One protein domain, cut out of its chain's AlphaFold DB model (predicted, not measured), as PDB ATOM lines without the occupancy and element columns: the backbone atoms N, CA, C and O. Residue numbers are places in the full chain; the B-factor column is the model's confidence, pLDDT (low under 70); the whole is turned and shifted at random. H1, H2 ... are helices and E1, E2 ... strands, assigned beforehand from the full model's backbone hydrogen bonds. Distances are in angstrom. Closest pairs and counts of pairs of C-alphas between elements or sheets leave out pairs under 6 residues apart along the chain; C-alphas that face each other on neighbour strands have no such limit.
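This is residues 239 to 330 of the 330 residues of an uncharacterized protein of Rhodosporidium toruloides (UniProt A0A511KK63). A small antiparallel sheet, E3 E4 E5, is covered on one face by the helix H2, which runs along its strands; a second helix, H1, is set steeply to H2 and only grazes the sheet. A separate two-stranded hairpin, E1 and E2, packs at one end of the body, where H1 ends and H2 begins. The printed part has 92 residues with two named helices and five named strands, in the order H1 E1 E2 H2 E3 E4 E5, and its class is mixed, helices and strands. The whole is compact, with a radius of gyration of the C-alphas of 12.5 A and spans of 35 by 25 by 21 A.

The sheet of E3, residues 305 to 310, E4, residues 314 to 319, and E5, residues 327 to 329, is a meander, each strand the antiparallel neighbour of the one before. E3 and E4 form a hairpin, with N 308 and O 316 2.8 A apart, within hydrogen-bond range. E4 and E5 form another, with N 317 and O 328 2.8 A apart, within hydrogen-bond range. H2, residues 283 to 296, is on this sheet at a height of 9.6 A, over E4 and along the strands, at 21 degrees to E4 on the local plane; sheet and helix make two layers, the helix on one face. The closest C-alphas of H2 and E5, those of Leu 289 and Phe 328, are 6.5 A apart. H1, residues 239 to 250, only grazes the sheet, with residues 244 to 249. H1 and H2 touch at a steep tilt of 52 degrees, opposite ways, through residues 241 to 245 and 290 to 294 alone; their closest C-alphas, of Asp 241 and Val 294, are 6.0 A apart. E1, residues 264 to 267, and E2, residues 271 to 274, form an antiparallel hairpin, with N 265 and O 273 2.8 A apart, within hydrogen-bond range. The closest C-alphas of E2 and H2, those of Gly 271 and Pro 283, are 4.2 A apart. E1 and E2 are apart from E3, E4 and E5. Every O i to N i+4 pair is within hydrogen-bond range in H1, and 8 of 10 are in H2.

E4 is 16.9 A long and E3 15.9 A. H2 is 20.1 A long, from C-alpha 283 at (322.826, 173.046, 337.029), and H1 is 16.6 A, from C-alpha 239 at (310.376, 175.532, 323.179). E1 and E2 are each 10.2 A long. E5, 6.6 A long, ends with C-alpha 329 at (311.884, 171.682, 345.258).

The two C-alphas farthest apart, of Ser 276 and Gln 301, are 34.8 A from each other. The printed part has no cut and ends at residue 330, the chain's last. The link from H1 to E1, residues 251 to 263, is long. The mean pLDDT of the printed part is 81.9; residues 312 to 313, 316, 323, 325 and 329 to 330 are under 70.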
ATOM      1  N   ALA A 239     309.158 174.732 323.000       77.88
ATOM      2  CA  ALA A 239     310.376 175.532 323.179       77.88
ATOM      3  C   ALA A 239     310.084 176.883 323.867       77.88
ATOM      4  O   ALA A 239     310.851 177.329 324.710       77.88
ATOM      5  N   HIS A 240     308.911 177.462 323.594       78.75
ATOM      6  CA  HIS A 240     308.413 178.677 324.236       78.75
ATOM      7  C   HIS A 240     308.254 178.548 325.764       78.75
ATOM      8  O   HIS A 240     308.496 179.509 326.493       78.75
ATOM      9  N   ASP A 241     307.842 177.385 326.273       81.44
ATOM     10  CA  ASP A 241     307.662 177.175 327.715       81.44
ATOM     11  C   ASP A 241     309.016 177.017 328.434       81.44
ATOM     12  O   ASP A 241     309.193 177.537 329.538       81.44
ATOM     13  N   ARG A 242     310.004 176.405 327.762       84.12
ATOM     14  CA  ARG A 242     311.413 176.365 328.200       84.12
ATOM     15  C   ARG A 242     312.029 177.766 328.248       84.12
ATOM     16  O   ARG A 242     312.558 178.183 329.279       84.12
ATOM     17  N   ASP A 243     311.861 178.538 327.172       85.44
ATOM     18  CA  ASP A 243     312.295 179.939 327.094       85.44
ATOM     19  C   ASP A 243     311.654 180.795 328.202       85.44
ATOM     20  O   ASP A 243     312.312 181.654 328.796       85.44
ATOM     21  N   ALA A 244     310.375 180.560 328.520       84.62
ATOM     22  CA  ALA A 244     309.673 181.254 329.595       84.62
ATOM     23  C   ALA A 244     310.240 180.915 330.985       84.62
ATOM     24  O   ALA A 244     310.377 181.824 331.815       84.62
ATOM     25  N   PHE A 245     310.610 179.652 331.227       85.69
ATOM     26  CA  PHE A 245     311.275 179.224 332.459       85.69
ATOM     27  C   PHE A 245     312.647 179.890 332.611       85.69
ATOM     28  O   PHE A 245     312.899 180.563 333.614       85.69
ATOM     29  N   GLU A 246     313.507 179.818 331.590       87.88
ATOM     30  CA  GLU A 246     314.833 180.444 331.651       87.88
ATOM     31  C   GLU A 246     314.741 181.975 331.806       87.88
ATOM     32  O   GLU A 246     315.455 182.588 332.607       87.88
ATOM     33  N   LEU A 247     313.809 182.615 331.092       86.75
ATOM     34  CA  LEU A 247     313.556 184.050 331.197       86.75
ATOM     35  C   LEU A 247     313.089 184.459 332.601       86.75
ATOM     36  O   LEU A 247     313.432 185.550 333.061       86.75
ATOM     37  N   ALA A 248     312.311 183.620 333.285       84.69
ATOM     38  CA  ALA A 248     311.884 183.864 334.657       84.69
ATOM     39  C   ALA A 248     313.056 183.761 335.648       84.69
ATOM     40  O   ALA A 248     313.219 184.670 336.463       84.69
ATOM     41  N   LEU A 249     313.939 182.758 335.514       86.12
ATOM     42  CA  LEU A 249     315.178 182.672 336.304       86.12
ATOM     43  C   LEU A 249     316.050 183.928 336.124       86.12
ATOM     44  O   LEU A 249     316.492 184.537 337.100       86.12
ATOM     45  N   ARG A 250     316.238 184.377 334.874       86.31
ATOM     46  CA  ARG A 250     316.990 185.604 334.537       86.31
ATOM     47  C   ARG A 250     316.346 186.891 335.081       86.31
ATOM     48  O   ARG A 250     317.034 187.898 335.226       86.31
ATOM     49  N   LYS A 251     315.041 186.885 335.385       86.44
ATOM     50  CA  LYS A 251     314.299 188.029 335.954       86.44
ATOM     51  C   LYS A 251     314.386 188.132 337.482       86.44
ATOM     52  O   LYS A 251     313.907 189.129 338.029       86.44
ATOM     53  N   VAL A 252     314.992 187.168 338.180       85.75
ATOM     54  CA  VAL A 252     315.138 187.196 339.646       85.75
ATOM     55  C   VAL A 252     316.132 188.287 340.067       85.75
ATOM     56  O   VAL A 252     317.347 188.096 340.080       85.75
ATOM     57  N   LYS A 253     315.603 189.469 340.412       85.00
ATOM     58  CA  LYS A 253     316.403 190.658 340.767       85.00
ATOM     59  C   LYS A 253     317.064 190.580 342.143       85.00
ATOM     60  O   LYS A 253     318.127 191.166 342.326       85.00
ATOM     61  N   ALA A 254     316.436 189.894 343.095       87.31
ATOM     62  CA  ALA A 254     316.875 189.796 344.484       87.31
ATOM     63  C   ALA A 254     317.069 188.333 344.880       87.31
ATOM     64  O   ALA A 254     316.277 187.478 344.493       87.31
ATOM     65  N   CYS A 255     318.103 188.044 345.670       88.62
ATOM     66  CA  CYS A 255     318.337 186.701 346.191       88.62
ATOM     67  C   CYS A 255     317.152 186.231 347.057       88.62
ATOM     68  O   CYS A 255     316.869 186.879 348.068       88.62
ATOM     69  N   PRO A 256     316.504 185.090 346.763       86.25
ATOM     70  CA  PRO A 256     315.433 184.555 347.597       86.25
ATOM     71  C   PRO A 256     315.846 184.330 349.059       86.25
ATOM     72  O   PRO A 256     315.077 184.688 349.949       86.25
ATOM     73  N   ALA A 257     317.068 183.839 349.304       87.00
ATOM     74  CA  ALA A 257     317.620 183.640 350.646       87.00
ATOM     75  C   ALA A 257     317.968 184.961 351.374       87.00
ATOM     76  O   ALA A 257     317.301 185.329 352.336       87.00
ATOM     77  N   CYS A 258     318.977 185.715 350.910       87.88
ATOM     78  CA  CYS A 258     319.501 186.894 351.629       87.88
ATOM     79  C   CYS A 258     318.914 188.261 351.215       87.88
ATOM     80  O   CYS A 258     319.369 189.294 351.700       87.88
ATOM     81  N   LYS A 259     317.954 188.294 350.282       89.44
ATOM     82  CA  LYS A 259     317.316 189.501 349.706       89.44
ATOM     83  C   LYS A 259     318.251 190.503 349.003       89.44
ATOM     84  O   LYS A 259     317.780 191.527 348.524       89.44
ATOM     85  N   ALA A 260     319.545 190.206 348.853       86.25
ATOM     86  CA  ALA A 260     320.486 191.073 348.141       86.25
ATOM     87  C   ALA A 260     320.128 191.230 346.648       86.25
ATOM     88  O   ALA A 260     320.036 190.238 345.916       86.25
ATOM     89  N   GLU A 261     319.966 192.474 346.194       87.62
ATOM     90  CA  GLU A 261     319.637 192.817 344.805       87.62
ATOM     91  C   GLU A 261     320.855 192.796 343.870       87.62
ATOM     92  O   GLU A 261     321.972 193.127 344.268       87.62
ATOM     93  N   GLY A 262     320.653 192.416 342.605       78.94
ATOM     94  CA  GLY A 262     321.670 192.480 341.543       78.94
ATOM     95  C   GLY A 262     322.862 191.527 341.718       78.94
ATOM     96  O   GLY A 262     323.862 191.648 341.011       78.94
ATOM     97  N   LYS A 263     322.785 190.593 342.674       83.44
ATOM     98  CA  LYS A 263     323.865 189.651 343.029       83.44
ATOM     99  C   LYS A 263     323.591 188.209 342.604       83.44
ATOM    100  O   LYS A 263     324.458 187.360 342.791       83.44
ATOM    101  N   VAL A 264     322.416 187.934 342.039       87.62
ATOM    102  CA  VAL A 264     322.063 186.632 341.461       87.62
ATOM    103  C   VAL A 264     322.588 186.562 340.025       87.62
ATOM    104  O   VAL A 264     322.408 187.499 339.250       87.62
ATOM    105  N   ARG A 265     323.260 185.464 339.676       87.75
ATOM    106  CA  ARG A 265     323.752 185.161 338.327       87.75
ATOM    107  C   ARG A 265     323.219 183.803 337.889       87.75
ATOM    108  O   ARG A 265     323.171 182.888 338.705       87.75
ATOM    109  N   LEU A 266     322.875 183.679 336.610       86.69
ATOM    110  CA  LEU A 266     322.536 182.415 335.960       86.69
ATOM    111  C   LEU A 266     323.653 182.057 334.970       86.69
ATOM    112  O   LEU A 266     324.092 182.916 334.206       86.69
ATOM    113  N   SER A 267     324.120 180.813 335.003       85.62
ATOM    114  CA  SER A 267     325.108 180.243 334.082       85.62
ATOM    115  C   SER A 267     324.787 178.769 333.843       85.62
ATOM    116  O   SER A 267     324.370 178.075 334.767       85.62
ATOM    117  N   ALA A 268     325.039 178.274 332.630       79.62
ATOM    118  CA  ALA A 268     324.912 176.850 332.313       79.62
ATOM    119  C   ALA A 268     325.882 175.969 333.131       79.62
ATOM    120  O   ALA A 268     325.560 174.829 333.444       79.62
ATOM    121  N   GLU A 269     327.048 176.506 333.504       82.00
ATOM    122  CA  GLU A 269     328.111 175.777 334.216       82.00
ATOM    123  C   GLU A 269     327.961 175.847 335.741       82.00
ATOM    124  O   GLU A 269     328.237 174.883 336.446       82.00
ATOM    125  N   ALA A 270     327.545 177.003 336.267       79.56
ATOM    126  CA  ALA A 270     327.475 177.251 337.712       79.56
ATOM    127  C   ALA A 270     326.052 177.155 338.286       79.56
ATOM    128  O   ALA A 270     325.886 177.228 339.509       79.56
ATOM    129  N   GLY A 271     325.048 177.022 337.413       87.38
ATOM    130  CA  GLY A 271     323.634 177.107 337.745       87.38
ATOM    131  C   GLY A 271     323.203 178.534 338.084       87.38
ATOM    132  O   GLY A 271     323.724 179.516 337.546       87.38
ATOM    133  N   MET A 272     322.242 178.660 338.994       88.75
ATOM    134  CA  MET A 272     321.765 179.943 339.509       88.75
ATOM    135  C   MET A 272     322.430 180.197 340.859       88.75
ATOM    136  O   MET A 272     322.211 179.407 341.761       88.75
ATOM    137  N   ARG A 273     323.221 181.260 341.047       89.75
ATOM    138  CA  ARG A 273     323.915 181.530 342.329       89.75
ATOM    139  C   ARG A 273     323.879 182.991 342.759       89.75
ATOM    140  O   ARG A 273     324.003 183.898 341.937       89.75
ATOM    141  N   CYS A 274     323.786 183.222 344.067       90.56
ATOM    142  CA  CYS A 274     323.951 184.523 344.703       90.56
ATOM    143  C   CYS A 274     325.404 184.755 345.138       90.56
ATOM    144  O   CYS A 274     325.923 184.079 346.025       90.56
ATOM    145  N   GLY A 275     326.036 185.795 344.592       87.56
ATOM    146  CA  GLY A 275     327.393 186.206 344.964       87.56
ATOM    147  C   GLY A 275     327.541 186.851 346.350       87.56
ATOM    148  O   GLY A 275     328.654 187.235 346.691       87.56
ATOM    149  N   SER A 276     326.460 187.013 347.126       88.94
ATOM    150  CA  SER A 276     326.509 187.582 348.487       88.94
ATOM    151  C   SER A 276     326.511 186.523 349.589       88.94
ATOM    152  O   SER A 276     327.242 186.671 350.560       88.94
ATOM    153  N   CYS A 277     325.684 185.479 349.464       87.12
ATOM    154  CA  CYS A 277     325.493 184.464 350.509       87.12
ATOM    155  C   CYS A 277     325.743 183.024 350.033       87.12
ATOM    156  O   CYS A 277     325.442 182.087 350.762       87.12
ATOM    157  N   GLY A 278     326.218 182.822 348.801       85.56
ATOM    158  CA  GLY A 278     326.536 181.498 348.250       85.56
ATOM    159  C   GLY A 278     325.336 180.645 347.812       85.56
ATOM    160  O   GLY A 278     325.538 179.757 346.988       85.56
ATOM    161  N   TRP A 279     324.120 180.946 348.295       88.44
ATOM    162  CA  TRP A 279     322.860 180.288 347.903       88.44
ATOM    163  C   TRP A 279     322.742 180.117 346.386       88.44
ATOM    164  O   TRP A 279     323.053 181.051 345.634       88.44
ATOM    165  N   GLY A 280     322.237 178.970 345.937       87.62
ATOM    166  CA  GLY A 280     321.977 178.748 344.527       87.62
ATOM    167  C   GLY A 280     321.543 177.337 344.150       87.62
ATOM    168  O   GLY A 280     321.822 176.379 344.859       87.62
ATOM    169  N   ILE A 281     320.927 177.224 342.974       87.12
ATOM    170  CA  ILE A 281     320.484 175.967 342.368       87.12
ATOM    171  C   ILE A 281     321.611 175.408 341.491       87.12
ATOM    172  O   ILE A 281     322.092 176.102 340.587       87.12
ATOM    173  N   HIS A 282     322.014 174.157 341.724       86.69
ATOM    174  CA  HIS A 282     323.008 173.458 340.903       86.69
ATOM    175  C   HIS A 282     322.472 173.219 339.470       86.69
ATOM    176  O   HIS A 282     321.278 172.943 339.320       86.69
ATOM    177  N   PRO A 283     323.296 173.281 338.401       85.50
ATOM    178  CA  PRO A 283     322.826 173.046 337.029       85.50
ATOM    179  C   PRO A 283     322.212 171.650 336.825       85.50
ATOM    180  O   PRO A 283     321.325 171.485 335.991       85.50
ATOM    181  N   GLU A 284     322.636 170.666 337.620       84.88
ATOM    182  CA  GLU A 284     322.083 169.306 337.628       84.88
ATOM    183  C   GLU A 284     320.637 169.243 338.136       84.88
ATOM    184  O   GLU A 284     319.895 168.371 337.703       84.88
ATOM    185  N   VAL A 285     320.225 170.179 339.000       84.19
ATOM    186  CA  VAL A 285     318.859 170.262 339.549       84.19
ATOM    187  C   VAL A 285     317.990 171.221 338.725       84.19
ATOM    188  O   VAL A 285     316.794 170.995 338.564       84.19
ATOM    189  N   LEU A 286     318.592 172.249 338.111       84.12
ATOM    190  CA  LEU A 286     317.888 173.174 337.210       84.12
ATOM    191  C   LEU A 286     317.206 172.477 336.025       84.12
ATOM    192  O   LEU A 286     316.129 172.912 335.628       84.12
ATOM    193  N   ARG A 287     317.810 171.425 335.453       82.88
ATOM    194  CA  ARG A 287     317.234 170.720 334.294       82.88
ATOM    195  C   ARG A 287     316.007 169.866 334.668       82.88
ATOM    196  O   ARG A 287     314.977 170.071 334.037       82.88
ATOM    197  N   PRO A 288     316.038 168.999 335.702       83.31
ATOM    198  CA  PRO A 288     314.829 168.353 336.219       83.31
ATOM    199  C   PRO A 288     313.737 169.347 336.638       83.31
ATOM    200  O   PRO A 288     312.567 169.098 336.372       83.31
ATOM    201  N   LEU A 289     314.102 170.491 337.238       82.81
ATOM    202  CA  LEU A 289     313.146 171.554 337.578       82.81
ATOM    203  C   LEU A 289     312.482 172.172 336.340       82.81
ATOM    204  O   LEU A 289     311.273 172.397 336.349       82.81
ATOM    205  N   GLU A 290     313.253 172.446 335.285       86.50
ATOM    206  CA  GLU A 290     312.730 172.921 334.000       86.50
ATOM    207  C   GLU A 290     311.776 171.884 333.389       86.50
ATOM    208  O   GLU A 290     310.653 172.216 333.018       86.50
ATOM    209  N   GLU A 291     312.195 170.619 333.317       84.94
ATOM    210  CA  GLU A 291     311.411 169.530 332.726       84.94
ATOM    211  C   GLU A 291     310.101 169.287 333.492       84.94
ATOM    212  O   GLU A 291     309.037 169.215 332.872       84.94
ATOM    213  N   ALA A 292     310.150 169.261 334.828       82.44
ATOM    214  CA  ALA A 292     308.966 169.152 335.673       82.44
ATOM    215  C   ALA A 292     308.019 170.347 335.467       82.44
ATOM    216  O   ALA A 292     306.838 170.149 335.175       82.44
ATOM    217  N   PHE A 293     308.536 171.581 335.512       82.56
ATOM    218  CA  PHE A 293     307.721 172.782 335.336       82.56
ATOM    219  C   PHE A 293     307.055 172.860 333.953       82.56
ATOM    220  O   PHE A 293     305.887 173.237 333.845       82.56
ATOM    221  N   VAL A 294     307.766 172.489 332.885       84.25
ATOM    222  CA  VAL A 294     307.202 172.521 331.528       84.25
ATOM    223  C   VAL A 294     306.213 171.368 331.301       84.25
ATOM    224  O   VAL A 294     305.238 171.548 330.571       84.25
ATOM    225  N   SER A 295     306.394 170.214 331.957       81.56
ATOM    226  CA  SER A 295     305.401 169.125 331.936       81.56
ATOM    227  C   SER A 295     304.089 169.479 332.652       81.56
ATOM    228  O   SER A 295     303.031 168.966 332.293       81.56
ATOM    229  N   HIS A 296     304.155 170.389 333.627       83.25
ATOM    230  CA  HIS A 296     303.034 170.801 334.465       83.25
ATOM    231  C   HIS A 296     302.027 171.718 333.745       83.25
ATOM    232  O   HIS A 296     300.812 171.541 333.868       83.25
ATOM    233  N   GLY A 297     302.492 172.703 332.971       79.19
ATOM    234  CA  GLY A 297     301.584 173.582 332.236       79.19
ATOM    235  C   GLY A 297     302.278 174.646 331.394       79.19
ATOM    236  O   GLY A 297     303.366 175.115 331.713       79.19
ATOM    237  N   SER A 298     301.623 175.064 330.307       80.94
ATOM    238  CA  SER A 298     302.208 176.040 329.383       80.94
ATOM    239  C   SER A 298     302.188 177.467 329.942       80.94
ATOM    240  O   SER A 298     301.174 177.959 330.454       80.94
ATOM    241  N   ALA A 299     303.288 178.183 329.711       80.88
ATOM    242  CA  ALA A 299     303.434 179.606 329.982       80.88
ATOM    243  C   ALA A 299     302.410 180.457 329.216       80.88
ATOM    244  O   ALA A 299     301.972 181.492 329.719       80.88
ATOM    245  N   SER A 300     301.951 179.995 328.044       77.19
ATOM    246  CA  SER A 300     300.863 180.634 327.285       77.19
ATOM    247  C   SER A 300     299.528 180.679 328.047       77.19
ATOM    248  O   SER A 300     298.722 181.581 327.828       77.19
ATOM    249  N   GLN A 301     299.314 179.751 328.988       77.75
ATOM    250  CA  GLN A 301     298.145 179.709 329.873       77.75
ATOM    251  C   GLN A 301     298.393 180.392 331.232       77.75
ATOM    252  O   GLN A 301     297.554 180.310 332.131       77.75
ATOM    253  N   GLY A 302     299.540 181.058 331.404       78.75
ATOM    254  CA  GLY A 302     299.916 181.765 332.628       78.75
ATOM    255  C   GLY A 302     300.672 180.933 333.669       78.75
ATOM    256  O   GLY A 302     300.884 181.434 334.773       78.75
ATOM    257  N   HIS A 303     301.105 179.705 333.351       81.12
ATOM    258  CA  HIS A 303     302.039 178.961 334.207       81.12
ATOM    259  C   HIS A 303     303.439 179.577 334.082       81.12
ATOM    260  O   HIS A 303     304.202 179.255 333.178       81.12
ATOM    261  N   LEU A 304     303.768 180.512 334.973       83.75
ATOM    262  CA  LEU A 304     305.093 181.131 335.054       83.75
ATOM    263  C   LEU A 304     305.780 180.707 336.358       83.75
ATOM    264  O   LEU A 304     305.110 180.709 337.393       83.75
ATOM    265  N   PRO A 305     307.077 180.364 336.353       83.94
ATOM    266  CA  PRO A 305     307.749 179.904 337.559       83.94
ATOM    267  C   PRO A 305     308.164 181.083 338.447       83.94
ATOM    268  O   PRO A 305     308.659 182.109 337.970       83.94
ATOM    269  N   ILE A 306     308.001 180.920 339.759       83.12
ATOM    270  CA  ILE A 306     308.452 181.859 340.791       83.12
ATOM    271  C   ILE A 306     309.494 181.152 341.654       83.12
ATOM    272  O   ILE A 306     309.155 180.238 342.398       83.12
ATOM    273  N   VAL A 307     310.750 181.597 341.588       84.75
ATOM    274  CA  VAL A 307     311.825 181.071 342.444       84.75
ATOM    275  C   VAL A 307     311.756 181.709 343.827       84.75
ATOM    276  O   VAL A 307     311.780 182.934 343.967       84.75
ATOM    277  N   THR A 308     311.731 180.874 344.856       82.50
ATOM    278  CA  THR A 308     311.736 181.266 346.266       82.50
ATOM    279  C   THR A 308     312.712 180.398 347.057       82.50
ATOM    280  O   THR A 308     313.256 179.436 346.526       82.50
ATOM    281  N   HIS A 309     312.953 180.738 348.322       83.06
ATOM    282  CA  HIS A 309     313.789 179.942 349.217       83.06
ATOM    283  C   HIS A 309     313.100 179.786 350.568       83.06
ATOM    284  O   HIS A 309     312.601 180.777 351.117       83.06
ATOM    285  N   THR A 310     313.141 178.577 351.125       76.88
ATOM    286  CA  THR A 310     312.772 178.290 352.515       76.88
ATOM    287  C   THR A 310     313.924 177.549 353.195       76.88
ATOM    288  O   THR A 310     314.573 176.724 352.559       76.88
ATOM    289  N   PRO A 311     314.189 177.784 354.492       70.19
ATOM    290  CA  PRO A 311     315.293 177.120 355.187       70.19
ATOM    291  C   PRO A 311     315.101 175.600 355.356       70.19
ATOM    292  O   PRO A 311     316.034 174.930 355.783       70.19
ATOM    293  N   PHE A 312     313.916 175.058 355.047       66.44
ATOM    294  CA  PHE A 312     313.588 173.637 355.205       66.44
ATOM    295  C   PHE A 312     313.719 172.827 353.908       66.44
ATOM    296  O   PHE A 312     313.888 171.615 353.967       66.44
ATOM    297  N   THR A 313     313.620 173.481 352.749       62.19
ATOM    298  CA  THR A 313     313.568 172.836 351.421       62.19
ATOM    299  C   THR A 313     314.549 173.467 350.427       62.19
ATOM    300  O   THR A 313     314.342 173.352 349.224       62.19
ATOM    301  N   ASP A 314     315.513 174.248 350.926       73.25
ATOM    302  CA  ASP A 314     316.351 175.194 350.176       73.25
ATOM    303  C   ASP A 314     315.541 176.041 349.179       73.25
ATOM    304  O   ASP A 314     314.998 177.084 349.548       73.25
ATOM    305  N   THR A 315     315.425 175.609 347.923       73.00
ATOM    306  CA  THR A 315     314.814 176.380 346.844       73.00
ATOM    307  C   THR A 315     313.512 175.748 346.365       73.00
ATOM    308  O   THR A 315     313.475 174.577 346.005       73.00
ATOM    309  N   ILE A 316     312.444 176.550 346.298       68.25
ATOM    310  CA  ILE A 316     311.144 176.136 345.745       68.25
ATOM    311  C   ILE A 316     310.810 176.993 344.526       68.25
ATOM    312  O   ILE A 316     310.790 178.227 344.608       68.25
ATOM    313  N   VAL A 317     310.485 176.336 343.415       77.25
ATOM    314  CA  VAL A 317     309.848 176.936 342.243       77.25
ATOM    315  C   VAL A 317     308.336 176.716 342.329       77.25
ATOM    316  O   VAL A 317     307.877 175.578 342.323       77.25
ATOM    317  N   PHE A 318     307.555 177.793 342.394       77.88
ATOM    318  CA  PHE A 318     306.085 177.745 342.376       77.88
ATOM    319  C   PHE A 318     305.519 178.076 340.997       77.88
ATOM    320  O   PHE A 318     306.092 178.893 340.274       77.88
ATOM    321  N   CYS A 319     304.334 177.558 340.677       83.31
ATOM    322  CA  CYS A 319     303.527 178.090 339.580       83.31
ATOM    323  C   CYS A 319     302.810 179.397 339.976       83.31
ATOM    324  O   CYS A 319     302.112 179.467 340.983       83.31
ATOM    325  N   ALA A 320     302.933 180.446 339.156       77.69
ATOM    326  CA  ALA A 320     302.277 181.741 339.363       77.69
ATOM    327  C   ALA A 320     300.776 181.771 339.007       77.69
ATOM    328  O   ALA A 320     300.118 182.796 339.214       77.69
ATOM    329  N   ARG A 321     300.231 180.708 338.398       80.88
ATOM    330  CA  ARG A 321     298.855 180.705 337.881       80.88
ATOM    331  C   ARG A 321     297.856 180.705 339.041       80.88
ATOM    332  O   ARG A 321     297.911 179.865 339.931       80.88
ATOM    333  N   SER A 322     296.893 181.626 339.011       71.81
ATOM    334  CA  SER A 322     295.828 181.672 340.023       71.81
ATOM    335  C   SER A 322     295.036 180.359 340.047       71.81
ATOM    336  O   SER A 322     294.536 179.924 339.009       71.81
ATOM    337  N   GLY A 323     294.922 179.746 341.229       69.69
ATOM    338  CA  GLY A 323     294.292 178.434 341.415       69.69
ATOM    339  C   GLY A 323     295.208 177.234 341.152       69.69
ATOM    340  O   GLY A 323     294.703 176.122 341.072       69.69
ATOM    341  N   CYS A 324     296.517 177.453 341.016       78.12
ATOM    342  CA  CYS A 324     297.521 176.416 340.824       78.12
ATOM    343  C   CYS A 324     298.470 176.375 342.033       78.12
ATOM    344  O   CYS A 324     299.020 177.409 342.409       78.12
ATOM    345  N   ASP A 325     298.617 175.211 342.663       66.62
ATOM    346  CA  ASP A 325     299.330 175.011 343.933       66.62
ATOM    347  C   ASP A 325     300.601 174.148 343.816       66.62
ATOM    348  O   ASP A 325     301.235 173.857 344.833       66.62
ATOM    349  N   GLU A 326     301.009 173.788 342.593       78.62
ATOM    350  CA  GLU A 326     302.207 172.979 342.346       78.62
ATOM    351  C   GLU A 326     303.522 173.702 342.673       78.62
ATOM    352  O   GLU A 326     303.707 174.907 342.443       78.62
ATOM    353  N   GLN A 327     304.440 172.914 343.234       74.50
ATOM    354  CA  GLN A 327     305.708 173.337 343.813       74.50
ATOM    355  C   GLN A 327     306.777 172.314 343.437       74.50
ATOM    356  O   GLN A 327     306.559 171.111 343.577       74.50
ATOM    357  N   PHE A 328     307.944 172.791 343.020       73.94
ATOM    358  CA  PHE A 328     309.079 171.955 342.644       73.94
ATOM    359  C   PHE A 328     310.276 172.364 343.506       73.94
ATOM    360  O   PHE A 328     310.685 173.527 343.473       73.94
ATOM    361  N   ALA A 329     310.793 171.438 344.314       69.56
ATOM    362  CA  ALA A 329     311.884 171.682 345.258       69.56
ATOM    363  C   ALA A 329     313.216 171.093 344.764       69.56
ATOM    364  O   ALA A 329     313.222 170.198 343.915       69.56
ATOM    365  N   THR A 330     314.321 171.623 345.291       57.62
ATOM    366  CA  THR A 330     315.707 171.185 345.036       57.62
ATOM    367  C   THR A 330     316.213 170.174 346.050       57.62
ATOM    368  O   THR A 330     316.025 170.464 347.252       57.62
TER     369      THR A 330